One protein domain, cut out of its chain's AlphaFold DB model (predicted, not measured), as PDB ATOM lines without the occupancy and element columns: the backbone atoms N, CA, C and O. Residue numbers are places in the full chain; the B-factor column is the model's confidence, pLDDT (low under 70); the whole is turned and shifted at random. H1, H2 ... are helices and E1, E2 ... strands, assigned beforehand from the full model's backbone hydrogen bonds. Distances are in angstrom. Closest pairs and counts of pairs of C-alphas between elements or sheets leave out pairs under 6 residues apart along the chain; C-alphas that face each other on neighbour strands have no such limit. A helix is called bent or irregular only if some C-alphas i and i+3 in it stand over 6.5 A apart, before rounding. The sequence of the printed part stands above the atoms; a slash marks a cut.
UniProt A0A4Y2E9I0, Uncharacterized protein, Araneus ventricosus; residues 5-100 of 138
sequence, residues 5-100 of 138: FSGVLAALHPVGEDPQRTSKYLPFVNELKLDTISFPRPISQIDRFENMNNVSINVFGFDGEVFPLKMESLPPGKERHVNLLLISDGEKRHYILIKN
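Overview. This is residues 5 to 100 of the 138 residues of an uncharacterized protein of Araneus ventricosus (UniProt A0A4Y2E9I0). A strongly twisted sheet of four strands forms a wall, with two helices, H1 and H3, packed on one of its faces in two layers. H1 lies over E3 close to the mean of the C-alphas, H3 sits beside the strands near the start of E1, and the short H2 lies farther out beyond H1. The 96 printed residues hold, in chain order, H1, H2, H3, E1, E2, E3 and E4; the sheet's order is E2, E1, E3, E4, and it is mixed. The class is mixed, helices and strands. The whole is compact, with a radius of gyration of the C-alphas of 13.3 A and spans of 36 by 32 by 27 A.

Arrangement. Begin with the inner strands E1, residues 56 to 63, and E3, residues 81 to 89, which are parallel at 31 degrees; look for N 60 and O 84, 2.8 A apart and within hydrogen-bond range. The edge strand E2, residues 65 to 70, forms a hairpin with E1, antiparallel at 142 degrees, with N 61 and O 67 at 2.8 A. The other edge strand, E4, residues 92 to 97, forms a hairpin with E3, antiparallel at 152 degrees, with N 87 and O 94 at 2.9 A. H1, residues 5 to 12, is on the sheet at a height of 7.8 A, over E3 and only just slantwise to it at 33 degrees on the local plane; the C-alphas of Gly 7 and Leu 97 are the closest of H1 and E4, at 5.1 A. H3, residues 43 to 53, is on the sheet at a height of 6.9 A but over none of its strands; its closest C-alphas to E1 are those of Glu 50 and Ser 56, 5.6 A apart. H2, residues 26 to 31, is not on the sheet; it is close to H1 but not clearly touching, about perpendicular at 86 degrees, with the C-alphas of Leu 9 and Phe 28 closest at 7.1 A. H1 and H3 are apart. In H1 every O i to N i+4 pair is within hydrogen-bond range; in H3 it is 5 of 7, and in H2 0 of 2, beside 2 of 3 O i to N i+3 pairs.

Along the chain. Find C-alpha 56 at (-26.307, -38.506, -47.310); from there E1 runs 23.6 A. E3, 26.2 A long, starts at C-alpha 81, (-27.079, -42.888, -46.057). E4 is 16.7 A long and ends at C-alpha 97, (-16.750, -47.260, -44.613), and E2 is 15.5 A. H3 is 15.7 A long, H1 10.6 A and H2 10.1 A. H2 is irregular, with C-alphas 27 and 30 7.2 A apart, and H3 only just so, with C-alphas 44 and 47 6.7 A apart.

Size, cuts and confidence. The farthest C-alphas, those of Asn 30 and Gly 64, are 36.7 A apart. The printed part has no cut. The links from H1 to H2, 13 residues, and from H2 to H3, 11 residues, are long. Look for pLDDT under 70 at residues 35 to 41 and 75 to 79; the mean of the printed part is 82.6.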
ATOM      1  N   PHE A   5     -15.245 -41.744 -52.657       78.31
ATOM      2  CA  PHE A   5     -15.910 -42.442 -53.750       78.31
ATOM      3  C   PHE A   5     -15.969 -43.966 -53.563       78.31
ATOM      4  O   PHE A   5     -17.032 -44.564 -53.701       78.31
ATOM      5  N   SER A   6     -14.844 -44.593 -53.210       78.12
ATOM      6  CA  SER A   6     -14.784 -46.038 -52.980       78.12
ATOM      7  C   SER A   6     -15.598 -46.452 -51.754       78.12
ATOM      8  O   SER A   6     -16.231 -47.502 -51.779       78.12
ATOM      9  N   GLY A   7     -15.611 -45.622 -50.705       81.75
ATOM     10  CA  GLY A   7     -16.438 -45.853 -49.518       81.75
ATOM     11  C   GLY A   7     -17.933 -45.820 -49.839       81.75
ATOM     12  O   GLY A   7     -18.665 -46.718 -49.436       81.75
ATOM     13  N   VAL A   8     -18.364 -44.837 -50.635       85.12
ATOM     14  CA  VAL A   8     -19.762 -44.704 -51.071       85.12
ATOM     15  C   VAL A   8     -20.174 -45.885 -51.951       85.12
ATOM     16  O   VAL A   8     -21.178 -46.519 -51.660       85.12
ATOM     17  N   LEU A   9     -19.381 -46.270 -52.958       87.88
ATOM     18  CA  LEU A   9     -19.690 -47.463 -53.762       87.88
ATOM     19  C   LEU A   9     -19.787 -48.736 -52.912       87.88
ATOM     20  O   LEU A   9     -20.683 -49.548 -53.125       87.88
ATOM     21  N   ALA A  10     -18.894 -48.900 -51.936       87.69
ATOM     22  CA  ALA A  10     -18.916 -50.054 -51.045       87.69
ATOM     23  C   ALA A  10     -20.153 -50.094 -50.137       87.69
ATOM     24  O   ALA A  10     -20.622 -51.182 -49.808       87.69
ATOM     25  N   ALA A  11     -20.676 -48.930 -49.746       88.19
ATOM     26  CA  ALA A  11     -21.906 -48.819 -48.968       88.19
ATOM     27  C   ALA A  11     -23.139 -49.147 -49.812       88.19
ATOM     28  O   ALA A  11     -24.037 -49.854 -49.366       88.19
ATOM     29  N   LEU A  12     -23.155 -48.648 -51.047       88.75
ATOM     30  CA  LEU A  12     -24.282 -48.769 -51.963       88.75
ATOM     31  C   LEU A  12     -24.392 -50.149 -52.619       88.75
ATOM     32  O   LEU A  12     -25.494 -50.573 -52.957       88.75
ATOM     33  N   HIS A  13     -23.267 -50.848 -52.780       89.88
ATOM     34  CA  HIS A  13     -23.191 -52.169 -53.404       89.88
ATOM     35  C   HIS A  13     -22.429 -53.136 -52.489       89.88
ATOM     36  O   HIS A  13     -21.294 -53.510 -52.794       89.88
ATOM     37  N   PRO A  14     -22.995 -53.529 -51.334       87.94
ATOM     38  CA  PRO A  14     -22.300 -54.389 -50.388       87.94
ATOM     39  C   PRO A  14     -21.947 -55.738 -51.028       87.94
ATOM     40  O   PRO A  14     -22.781 -56.405 -51.636       87.94
ATOM     41  N   VAL A  15     -20.692 -56.154 -50.857       88.75
ATOM     42  CA  VAL A  15     -20.172 -57.433 -51.354       88.75
ATOM     43  C   VAL A  15     -19.853 -58.338 -50.166       88.75
ATOM     44  O   VAL A  15     -19.241 -57.885 -49.196       88.75
ATOM     45  N   GLY A  16     -20.254 -59.609 -50.250       87.44
ATOM     46  CA  GLY A  16     -19.984 -60.615 -49.218       87.44
ATOM     47  C   GLY A  16     -18.504 -60.994 -49.123       87.44
ATOM     48  O   GLY A  16     -17.866 -60.762 -48.101       87.44
ATOM     49  N   GLU A  17     -17.943 -61.555 -50.194       88.81
ATOM     50  CA  GLU A  17     -16.539 -61.986 -50.225       88.81
ATOM     51  C   GLU A  17     -15.608 -60.863 -50.684       88.81
ATOM     52  O   GLU A  17     -15.944 -60.112 -51.599       88.81
ATOM     53  N   ASP A  18     -14.408 -60.772 -50.116       85.69
ATOM     54  CA  ASP A  18     -13.366 -59.804 -50.485       85.69
ATOM     55  C   ASP A  18     -13.844 -58.357 -50.760       85.69
ATOM     56  O   ASP A  18     -13.537 -57.796 -51.824       85.69
ATOM     57  N   PRO A  19     -14.587 -57.712 -49.841       84.06
ATOM     58  CA  PRO A  19     -15.095 -56.349 -50.033       84.06
ATOM     59  C   PRO A  19     -13.983 -55.293 -50.158       84.06
ATOM     60  O   PRO A  19     -14.221 -54.174 -50.594       84.06
ATOM     61  N   GLN A  20     -12.744 -55.623 -49.801       82.50
ATOM     62  CA  GLN A  20     -11.576 -54.766 -49.997       82.50
ATOM     63  C   GLN A  20     -11.142 -54.653 -51.471       82.50
ATOM     64  O   GLN A  20     -10.349 -53.776 -51.815       82.50
ATOM     65  N   ARG A  21     -11.624 -55.536 -52.362       85.94
ATOM     66  CA  ARG A  21     -11.221 -55.552 -53.775       85.94
ATOM     67  C   ARG A  21     -11.968 -54.492 -54.579       85.94
ATOM     68  O   ARG A  21     -13.113 -54.685 -54.977       85.94
ATOM     69  N   THR A  22     -11.265 -53.414 -54.923       82.19
ATOM     70  CA  THR A  22     -11.787 -52.297 -55.735       82.19
ATOM     71  C   THR A  22     -12.366 -52.735 -57.081       82.19
ATOM     72  O   THR A  22     -13.345 -52.153 -57.541       82.19
ATOM     73  N   SER A  23     -11.823 -53.797 -57.689       87.12
ATOM     74  CA  SER A  23     -12.298 -54.330 -58.969       87.12
ATOM     75  C   SER A  23     -13.769 -54.750 -58.947       87.12
ATOM     76  O   SER A  23     -14.425 -54.701 -59.982       87.12
ATOM     77  N   LYS A  24     -14.302 -55.139 -57.780       87.44
ATOM     78  CA  LYS A  24     -15.709 -55.537 -57.632       87.44
ATOM     79  C   LYS A  24     -16.677 -54.360 -57.745       87.44
ATOM     80  O   LYS A  24     -17.843 -54.566 -58.047       87.44
ATOM     81  N   TYR A  25     -16.179 -53.141 -57.553       88.06
ATOM     82  CA  TYR A  25     -16.977 -51.919 -57.597       88.06
ATOM     83  C   TYR A  25     -16.862 -51.173 -58.928       88.06
ATOM     84  O   TYR A  25     -17.634 -50.249 -59.166       88.06
ATOM     85  N   LEU A  26     -15.939 -51.586 -59.809       85.94
ATOM     86  CA  LEU A  26     -15.753 -50.996 -61.141       85.94
ATOM     87  C   LEU A  26     -17.049 -50.903 -61.969       85.94
ATOM     88  O   LEU A  26     -17.252 -49.857 -62.579       85.94
ATOM     89  N   PRO A  27     -17.943 -51.916 -61.984       89.56
ATOM     90  CA  PRO A  27     -19.177 -51.840 -62.771       89.56
ATOM     91  C   PRO A  27     -20.112 -50.701 -62.345       89.56
ATOM     92  O   PRO A  27     -20.822 -50.147 -63.177       89.56
ATOM     93  N   PHE A  28     -20.079 -50.328 -61.064       88.00
ATOM     94  CA  PHE A  28     -20.978 -49.337 -60.467       88.00
ATOM     95  C   PHE A  28     -20.404 -47.914 -60.500       88.00
ATOM     96  O   PHE A  28     -21.075 -46.960 -60.120       88.00
ATOM     97  N   VAL A  29     -19.161 -47.740 -60.966       84.38
ATOM     98  CA  VAL A  29     -18.477 -46.435 -61.018       84.38
ATOM     99  C   VAL A  29     -19.300 -45.389 -61.766       84.38
ATOM    100  O   VAL A  29     -19.372 -44.245 -61.325       84.38
ATOM    101  N   ASN A  30     -19.951 -45.800 -62.855       84.69
ATOM    102  CA  ASN A  30     -20.734 -44.920 -63.719       84.69
ATOM    103  C   ASN A  30     -22.108 -44.546 -63.134       84.69
ATOM    104  O   ASN A  30     -22.777 -43.677 -63.684       84.69
ATOM    105  N   GLU A  31     -22.544 -45.179 -62.039       87.12
ATOM    106  CA  GLU A  31     -23.787 -44.800 -61.350       87.12
ATOM    107  C   GLU A  31     -23.632 -43.500 -60.555       87.12
ATOM    108  O   GLU A  31     -24.617 -42.816 -60.272       87.12
ATOM    109  N   LEU A  32     -22.395 -43.149 -60.193       84.50
ATOM    110  CA  LEU A  32     -22.091 -41.933 -59.455       84.50
ATOM    111  C   LEU A  32     -21.661 -40.818 -60.407       84.50
ATOM    112  O   LEU A  32     -20.739 -40.961 -61.207       84.50
ATOM    113  N   LYS A  33     -22.280 -39.652 -60.249       84.12
ATOM    114  CA  LYS A  33     -21.910 -38.424 -60.949       84.12
ATOM    115  C   LYS A  33     -20.644 -37.852 -60.314       84.12
ATOM    116  O   LYS A  33     -20.668 -37.350 -59.183       84.12
ATOM    117  N   LEU A  34     -19.537 -37.945 -61.050       75.75
ATOM    118  CA  LEU A  34     -18.208 -37.444 -60.665       75.75
ATOM    119  C   LEU A  34     -17.789 -36.191 -61.440       75.75
ATOM    120  O   LEU A  34     -16.741 -35.611 -61.145       75.75
ATOM    121  N   ASP A  35     -18.610 -35.790 -62.408       59.75
ATOM    122  CA  ASP A  35     -18.315 -34.846 -63.482       59.75
ATOM    123  C   ASP A  35     -18.174 -33.416 -62.952       59.75
ATOM    124  O   ASP A  35     -19.089 -32.620 -63.116       59.75
ATOM    125  N   THR A  36     -17.097 -33.118 -62.211       55.50
ATOM    126  CA  THR A  36     -16.544 -31.788 -61.827       55.50
ATOM    127  C   THR A  36     -15.641 -31.835 -60.584       55.50
ATOM    128  O   THR A  36     -15.275 -30.784 -60.055       55.50
ATOM    129  N   ILE A  37     -15.281 -33.015 -60.070       58.06
ATOM    130  CA  ILE A  37     -14.693 -33.121 -58.728       58.06
ATOM    131  C   ILE A  37     -13.235 -33.584 -58.802       58.06
ATOM    132  O   ILE A  37     -12.931 -34.675 -59.280       58.06
ATOM    133  N   SER A  38     -12.326 -32.743 -58.305       56.31
ATOM    134  CA  SER A  38     -10.901 -33.045 -58.162       56.31
ATOM    135  C   SER A  38     -10.654 -33.987 -56.980       56.31
ATOM    136  O   SER A  38     -11.218 -33.800 -55.900       56.31
ATOM    137  N   PHE A  39      -9.776 -34.974 -57.159       56.16
ATOM    138  CA  PHE A  39      -9.318 -35.857 -56.083       56.16
ATOM    139  C   PHE A  39      -7.962 -35.396 -55.527       56.16
ATOM    140  O   PHE A  39      -7.133 -34.941 -56.315       56.16
ATOM    141  N   PRO A  40      -7.686 -35.574 -54.217       60.75
ATOM    142  CA  PRO A  40      -8.561 -36.084 -53.151       60.75
ATOM    143  C   PRO A  40      -9.647 -35.071 -52.748       60.75
ATOM    144  O   PRO A  40      -9.393 -33.873 -52.712       60.75
ATOM    145  N   ARG A  41     -10.864 -35.549 -52.437       68.00
ATOM    146  CA  ARG A  41     -11.986 -34.661 -52.090       68.00
ATOM    147  C   ARG A  41     -11.744 -33.987 -50.739       68.00
ATOM    148  O   ARG A  41     -11.684 -34.699 -49.733       68.00
ATOM    149  N   PRO A  42     -11.661 -32.651 -50.672       72.88
ATOM    150  CA  PRO A  42     -11.782 -31.963 -49.398       72.88
ATOM    151  C   PRO A  42     -13.207 -32.148 -48.856       72.88
ATOM    152  O   PRO A  42     -14.162 -32.274 -49.625       72.88
ATOM    153  N   ILE A  43     -13.355 -32.131 -47.527       76.56
ATOM    154  CA  ILE A  43     -14.656 -32.265 -46.846       76.56
ATOM    155  C   ILE A  43     -15.664 -31.225 -47.369       76.56
ATOM    156  O   ILE A  43     -16.832 -31.545 -47.557       76.56
ATOM    157  N   SER A  44     -15.192 -30.027 -47.728       77.69
ATOM    158  CA  SER A  44     -16.000 -28.944 -48.306       77.69
ATOM    159  C   SER A  44     -16.668 -29.275 -49.648       77.69
ATOM    160  O   SER A  44     -17.618 -28.606 -50.037       77.69
ATOM    161  N   GLN A  45     -16.193 -30.287 -50.381       81.12
ATOM    162  CA  GLN A  45     -16.811 -30.731 -51.635       81.12
ATOM    163  C   GLN A  45     -17.796 -31.894 -51.441       81.12
ATOM    164  O   GLN A  45     -18.399 -32.343 -52.420       81.12
ATOM    165  N   ILE A  46     -17.962 -32.399 -50.213       84.81
ATOM    166  CA  ILE A  46     -18.871 -33.516 -49.934       84.81
ATOM    167  C   ILE A  46     -20.324 -33.072 -50.116       84.81
ATOM    168  O   ILE A  46     -21.045 -33.774 -50.811       84.81
ATOM    169  N   ASP A  47     -20.724 -31.884 -49.657       85.31
ATOM    170  CA  ASP A  47     -22.100 -31.371 -49.823       85.31
ATOM    171  C   ASP A  47     -22.538 -31.361 -51.294       85.31
ATOM    172  O   ASP A  47     -23.635 -31.782 -51.664       85.31
ATOM    173  N   ARG A  48     -21.640 -30.929 -52.185       84.44
ATOM    174  CA  ARG A  48     -21.888 -30.961 -53.630       84.44
ATOM    175  C   ARG A  48     -22.088 -32.392 -54.127       84.44
ATOM    176  O   ARG A  48     -22.961 -32.639 -54.955       84.44
ATOM    177  N   PHE A  49     -21.278 -33.331 -53.643       84.81
ATOM    178  CA  PHE A  49     -21.402 -34.737 -54.007       84.81
ATOM    179  C   PHE A  49     -22.707 -35.361 -53.502       84.81
ATOM    180  O   PHE A  49     -23.345 -36.074 -54.278       84.81
ATOM    181  N   GLU A  50     -23.105 -35.062 -52.260       86.88
ATOM    182  CA  GLU A  50     -24.375 -35.487 -51.661       86.88
ATOM    183  C   GLU A  50     -25.548 -35.068 -52.553       86.88
ATOM    184  O   GLU A  50     -26.343 -35.903 -52.984       86.88
ATOM    185  N   ASN A  51     -25.585 -33.787 -52.933       86.25
ATOM    186  CA  ASN A  51     -26.622 -33.226 -53.798       86.25
ATOM    187  C   ASN A  51     -26.640 -33.852 -55.201       86.25
ATOM    188  O   ASN A  51     -27.704 -34.171 -55.731       86.25
ATOM    189  N   MET A  52     -25.472 -34.052 -55.820       87.12
ATOM    190  CA  MET A  52     -25.387 -34.611 -57.176       87.12
ATOM    191  C   MET A  52     -25.837 -36.074 -57.251       87.12
ATOM    192  O   MET A  52     -26.382 -36.495 -58.276       87.12
ATOM    193  N   ASN A  53     -25.586 -36.842 -56.189       86.56
ATOM    194  CA  ASN A  53     -25.804 -38.288 -56.158       86.56
ATOM    195  C   ASN A  53     -27.015 -38.703 -55.320       86.56
ATOM    196  O   ASN A  53     -27.369 -39.879 -55.331       86.56
ATOM    197  N   ASN A  54     -27.667 -37.754 -54.642       87.31
ATOM    198  CA  ASN A  54     -28.782 -38.004 -53.734       87.31
ATOM    199  C   ASN A  54     -28.420 -39.042 -52.649       87.31
ATOM    200  O   ASN A  54     -29.150 -40.006 -52.426       87.31
ATOM    201  N   VAL A  55     -27.260 -38.844 -52.018       87.81
ATOM    202  CA  VAL A  55     -26.697 -39.688 -50.949       87.81
ATOM    203  C   VAL A  55     -26.376 -38.786 -49.761       87.81
ATOM    204  O   VAL A  55     -25.768 -37.741 -49.971       87.81
ATOM    205  N   SER A  56     -26.750 -39.172 -48.543       88.50
ATOM    206  CA  SER A  56     -26.307 -38.506 -47.310       88.50
ATOM    207  C   SER A  56     -25.013 -39.143 -46.806       88.50
ATOM    208  O   SER A  56     -24.846 -40.363 -46.861       88.50
ATOM    209  N   ILE A  57     -24.057 -38.316 -46.385       89.06
ATOM    210  CA  ILE A  57     -22.722 -38.742 -45.976       89.06
ATOM    211  C   ILE A  57     -22.319 -38.065 -44.677       89.06
ATOM    212  O   ILE A  57     -22.029 -36.866 -44.645       89.06
ATOM    213  N   ASN A  58     -22.116 -38.903 -43.670       90.44
ATOM    214  CA  ASN A  58     -21.416 -38.536 -42.455       90.44
ATOM    215  C   ASN A  58     -19.942 -38.864 -42.549       90.44
ATOM    216  O   ASN A  58     -19.530 -39.897 -43.081       90.44
ATOM    217  N   VAL A  59     -19.129 -37.964 -42.011       91.25
ATOM    218  CA  VAL A  59     -17.696 -38.161 -41.852       91.25
ATOM    219  C   VAL A  59     -17.361 -37.999 -40.383       91.25
ATOM    220  O   VAL A  59     -17.595 -36.946 -39.795       91.25
ATOM    221  N   PHE A  60     -16.747 -39.027 -39.817       91.81
ATOM    222  CA  PHE A  60     -16.226 -39.050 -38.461       91.81
ATOM    223  C   PHE A  60     -14.705 -39.008 -38.485       91.81
ATOM    224  O   PHE A  60     -14.076 -39.548 -39.394       91.81
ATOM    225  N   GLY A  61     -14.108 -38.362 -37.495       91.62
ATOM    226  CA  GLY A  61     -12.686 -38.427 -37.197       91.62
ATOM    227  C   GLY A  61     -12.409 -39.443 -36.097       91.62
ATOM    228  O   GLY A  61     -13.324 -39.895 -35.406       91.62
ATOM    229  N   PHE A  62     -11.135 -39.793 -35.941       88.38
ATOM    230  CA  PHE A  62     -10.661 -40.593 -34.821       88.38
ATOM    231  C   PHE A  62      -9.371 -39.999 -34.263       88.38
ATOM    232  O   PHE A  62      -8.387 -39.882 -34.992       88.38
ATOM    233  N   ASP A  63      -9.394 -39.658 -32.977       87.00
ATOM    234  CA  ASP A  63      -8.225 -39.237 -32.200       87.00
ATOM    235  C   ASP A  63      -8.398 -39.719 -30.755       87.00
ATOM    236  O   ASP A  63      -8.924 -39.017 -29.895       87.00
ATOM    237  N   GLY A  64      -8.110 -41.001 -30.521       85.44
ATOM    238  CA  GLY A  64      -8.413 -41.691 -29.257       85.44
ATOM    239  C   GLY A  64      -9.903 -42.014 -29.068       85.44
ATOM    240  O   GLY A  64     -10.238 -43.096 -28.589       85.44
ATOM    241  N   GLU A  65     -10.787 -41.133 -29.524       87.00
ATOM    242  CA  GLU A  65     -12.236 -41.309 -29.587       87.00
ATOM    243  C   GLU A  65     -12.788 -40.926 -30.968       87.00
ATOM    244  O   GLU A  65     -12.143 -40.222 -31.749       87.00
ATOM    245  N   VAL A  66     -13.974 -41.445 -31.298       90.19
ATOM    246  CA  VAL A  66     -14.673 -41.120 -32.549       90.19
ATOM    247  C   VAL A  66     -15.462 -39.835 -32.348       90.19
ATOM    248  O   VAL A  66     -16.240 -39.735 -31.403       90.19
ATOM    249  N   PHE A  67     -15.306 -38.881 -33.260       88.94
ATOM    250  CA  PHE A  67     -15.999 -37.597 -33.192       88.94
ATOM    251  C   PHE A  67     -16.523 -37.168 -34.566       88.94
ATOM    252  O   PHE A  67     -15.965 -37.557 -35.596       88.94
ATOM    253  N   PRO A  68     -17.594 -36.368 -34.624       90.25
ATOM    254  CA  PRO A  68     -18.151 -35.906 -35.886       90.25
ATOM    255  C   PRO A  68     -17.248 -34.855 -36.554       90.25
ATOM    256  O   PRO A  68     -16.869 -33.867 -35.932       90.25
ATOM    257  N   LEU A  69     -16.909 -35.052 -37.832       89.62
ATOM    258  CA  LEU A  69     -16.170 -34.077 -38.654       89.62
ATOM    259  C   LEU A  69     -17.083 -33.326 -39.623       89.62
ATOM    260  O   LEU A  69     -16.901 -32.134 -39.863       89.62
ATOM    261  N   LYS A  70     -18.035 -34.042 -40.214       89.12
ATOM    262  CA  LYS A  70     -19.086 -33.495 -41.065       89.12
ATOM    263  C   LYS A  70     -20.326 -34.353 -40.879       89.12
ATOM    264  O   LYS A  70     -20.227 -35.574 -40.966       89.12
ATOM    265  N   MET A  71     -21.456 -33.686 -40.712       87.12
ATOM    266  CA  MET A  71     -22.769 -34.309 -40.801       87.12
ATOM    267  C   MET A  71     -23.373 -34.097 -42.181       87.12
ATOM    268  O   MET A  71     -22.952 -33.180 -42.907       87.12
ATOM    269  N   GLU A  72     -24.320 -34.946 -42.565       80.06
ATOM    270  CA  GLU A  72     -25.032 -34.780 -43.821       80.06
ATOM    271  C   GLU A  72     -25.644 -33.377 -43.928       80.06
ATOM    272  O   GLU A  72     -26.094 -32.781 -42.952       80.06
ATOM    273  N   SER A  73     -25.618 -32.817 -45.138       75.38
ATOM    274  CA  SER A  73     -26.229 -31.507 -45.416       75.38
ATOM    275  C   SER A  73     -27.653 -31.619 -45.971       75.38
ATOM    276  O   SER A  73     -28.326 -30.610 -46.192       75.38
ATOM    277  N   LEU A  74     -28.102 -32.849 -46.239       71.00
ATOM    278  CA  LEU A  74     -29.399 -33.145 -46.833       71.00
ATOM    279  C   LEU A  74     -30.457 -33.401 -45.751       71.00
ATOM    280  O   LEU A  74     -30.117 -33.936 -44.701       71.00
ATOM    281  N   PRO A  75     -31.741 -33.094 -46.022       67.12
ATOM    282  CA  PRO A  75     -32.827 -33.406 -45.099       67.12
ATOM    283  C   PRO A  75     -32.912 -34.908 -44.777       67.12
ATOM    284  O   PRO A  75     -32.616 -35.725 -45.666       67.12
ATOM    285  N   PRO A  76     -33.397 -35.276 -43.574       62.91
ATOM    286  CA  PRO A  76     -33.651 -36.664 -43.200       62.91
ATOM    287  C   PRO A  76     -34.610 -37.358 -44.181       62.91
ATOM    288  O   PRO A  76     -35.445 -36.728 -44.838       62.91
ATOM    289  N   GLY A  77     -34.488 -38.684 -44.298       59.34
ATOM    290  CA  GLY A  77     -35.350 -39.507 -45.161       59.34
ATOM    291  C   GLY A  77     -34.787 -39.828 -46.550       59.34
ATOM    292  O   GLY A  77     -35.527 -40.269 -47.431       59.34
ATOM    293  N   LYS A  78     -33.482 -39.637 -46.779       64.50
ATOM    294  CA  LYS A  78     -32.812 -40.206 -47.959       64.50
ATOM    295  C   LYS A  78     -32.579 -41.702 -47.761       64.50
ATOM    296  O   LYS A  78     -32.007 -42.118 -46.763       64.50
ATOM    297  N   GLU A  79     -32.955 -42.503 -48.758       66.50
ATOM    298  CA  GLU A  79     -32.795 -43.968 -48.733       66.50
ATOM    299  C   GLU A  79     -31.327 -44.432 -48.712       66.50
ATOM    300  O   GLU A  79     -31.041 -45.592 -48.427       66.50
ATOM    301  N   ARG A  80     -30.383 -43.545 -49.045       83.00
ATOM    302  CA  ARG A  80     -28.967 -43.874 -49.244       83.00
ATOM    303  C   ARG A  80     -28.096 -43.034 -48.311       83.00
ATOM    304  O   ARG A  80     -27.589 -41.995 -48.725       83.00
ATOM    305  N   HIS A  81     -27.940 -43.498 -47.074       86.38
ATOM    306  CA  HIS A  81     -27.079 -42.888 -46.057       86.38
ATOM    307  C   HIS A  81     -25.756 -43.662 -45.911       86.38
ATOM    308  O   HIS A  81     -25.738 -44.894 -45.949       86.38
ATOM    309  N   VAL A  82     -24.636 -42.946 -45.766       89.50
ATOM    310  CA  VAL A  82     -23.283 -43.512 -45.686       89.50
ATOM    311  C   VAL A  82     -22.488 -42.872 -44.550       89.50
ATOM    312  O   VAL A  82     -22.168 -41.689 -44.589       89.50
ATOM    313  N   ASN A  83     -22.039 -43.694 -43.604       91.00
ATOM    314  CA  ASN A  83     -21.120 -43.285 -42.544       91.00
ATOM    315  C   ASN A  83     -19.666 -43.595 -42.939       91.00
ATOM    316  O   ASN A  83     -19.318 -44.745 -43.230       91.00
ATOM    317  N   LEU A  84     -18.790 -42.589 -42.939       91.81
ATOM    318  CA  LEU A  84     -17.363 -42.724 -43.246       91.81
ATOM    319  C   LEU A  84     -16.498 -42.328 -42.049       91.81
ATOM    320  O   LEU A  84     -16.741 -41.319 -41.405       91.81
ATOM    321  N   LEU A  85     -15.422 -43.070 -41.807       91.19
ATOM    322  CA  LEU A  85     -14.355 -42.710 -40.879       91.19
ATOM    323  C   LEU A  85     -13.165 -42.152 -41.664       91.19
ATOM    324  O   LEU A  85     -12.682 -42.793 -42.597       91.19
ATOM    325  N   LEU A  86     -12.683 -40.975 -41.283       90.50
ATOM    326  CA  LEU A  86     -11.479 -40.354 -41.813       90.50
ATOM    327  C   LEU A  86     -10.320 -40.579 -40.842       90.50
ATOM    328  O   LEU A  86     -10.291 -40.016 -39.750       90.50
ATOM    329  N   ILE A  87      -9.334 -41.357 -41.278       87.12
ATOM    330  CA  ILE A  87      -8.066 -41.539 -40.568       87.12
ATOM    331  C   ILE A  87      -6.989 -40.737 -41.291       87.12
ATOM    332  O   ILE A  87      -6.865 -40.818 -42.520       87.12
ATOM    333  N   SER A  88      -6.216 -39.966 -40.530       84.50
ATOM    334  CA  SER A  88      -5.092 -39.186 -41.049       84.50
ATOM    335  C   SER A  88      -3.773 -39.738 -40.510       84.50
ATOM    336  O   SER A  88      -3.644 -39.959 -39.313       84.50
ATOM    337  N   ASP A  89      -2.807 -39.952 -41.400       82.31
ATOM    338  CA  ASP A  89      -1.430 -40.351 -41.087       82.31
ATOM    339  C   ASP A  89      -0.480 -39.378 -41.801       82.31
ATOM    340  O   ASP A  89      -0.198 -39.502 -43.000       82.31
ATOM    341  N   GLY A  90      -0.092 -38.316 -41.089       82.94
ATOM    342  CA  GLY A  90       0.611 -37.168 -41.663       82.94
ATOM    343  C   GLY A  90      -0.209 -36.497 -42.772       82.94
ATOM    344  O   GLY A  90      -1.322 -36.023 -42.547       82.94
ATOM    345  N   GLU A  91       0.332 -36.466 -43.991       79.25
ATOM    346  CA  GLU A  91      -0.355 -35.920 -45.170       79.25
ATOM    347  C   GLU A  91      -1.355 -36.902 -45.805       79.25
ATOM    348  O   GLU A  91      -2.177 -36.514 -46.641       79.25
ATOM    349  N   LYS A  92      -1.308 -38.187 -45.428       78.00
ATOM    350  CA  LYS A  92      -2.193 -39.205 -45.997       78.00
ATOM    351  C   LYS A  92      -3.533 -39.188 -45.285       78.00
ATOM    352  O   LYS A  92      -3.615 -39.222 -44.064       78.00
ATOM    353  N   ARG A  93      -4.597 -39.201 -46.081       79.81
ATOM    354  CA  ARG A  93      -5.982 -39.258 -45.614       79.81
ATOM    355  C   ARG A  93      -6.657 -40.498 -46.175       79.81
ATOM    356  O   ARG A  93      -6.609 -40.742 -47.384       79.81
ATOM    357  N   HIS A  94      -7.289 -41.269 -45.301       83.12
ATOM    358  CA  HIS A  94      -7.967 -42.513 -45.634       83.12
ATOM    359  C   HIS A  94      -9.422 -42.441 -45.195       83.12
ATOM    360  O   HIS A  94      -9.703 -42.299 -44.009       83.12
ATOM    361  N   TYR A  95     -10.337 -42.571 -46.154       85.50
ATOM    362  CA  TYR A  95     -11.756 -42.744 -45.860       85.50
ATOM    363  C   TYR A  95     -12.075 -44.233 -45.766       85.50
ATOM    364  O   TYR A  95     -11.698 -45.009 -46.644       85.50
ATOM    365  N   ILE A  96     -12.774 -44.627 -44.710       87.62
ATOM    366  CA  ILE A  96     -13.148 -46.010 -44.418       87.62
ATOM    367  C   ILE A  96     -14.659 -46.062 -44.223       87.62
ATOM    368  O   ILE A  96     -15.224 -45.221 -43.537       87.62
ATOM    369  N   LEU A  97     -15.320 -47.050 -44.817       90.62
ATOM    370  CA  LEU A  97     -16.750 -47.260 -44.613       90.62
ATOM    371  C   LEU A  97     -17.026 -47.802 -43.207       90.62
ATOM    372  O   LEU A  97     -16.516 -48.864 -42.839       90.62
ATOM    373  N   ILE A  98     -17.897 -47.127 -42.464       90.38
ATOM    374  CA  ILE A  98     -18.430 -47.617 -41.197       90.38
ATOM    375  C   ILE A  98     -19.684 -48.439 -41.499       90.38
ATOM    376  O   ILE A  98     -20.727 -47.909 -41.865       90.38
ATOM    377  N   LYS A  99     -19.581 -49.763 -41.351       86.69
ATOM    378  CA  LYS A  99     -20.711 -50.686 -41.573       86.69
ATOM    379  C   LYS A  99     -21.647 -50.802 -40.370       86.69
ATOM    380  O   LYS A  99     -22.774 -51.260 -40.514       86.69
ATOM    381  N   ASN A 100     -21.143 -50.506 -39.175       85.94
ATOM    382  CA  ASN A 100     -21.882 -50.640 -37.927       85.94
ATOM    383  C   ASN A 100     -21.259 -49.719 -36.869       85.94
ATOM    384  O   ASN A 100     -20.142 -49.985 -36.414       85.94
TER     385      ASN A 100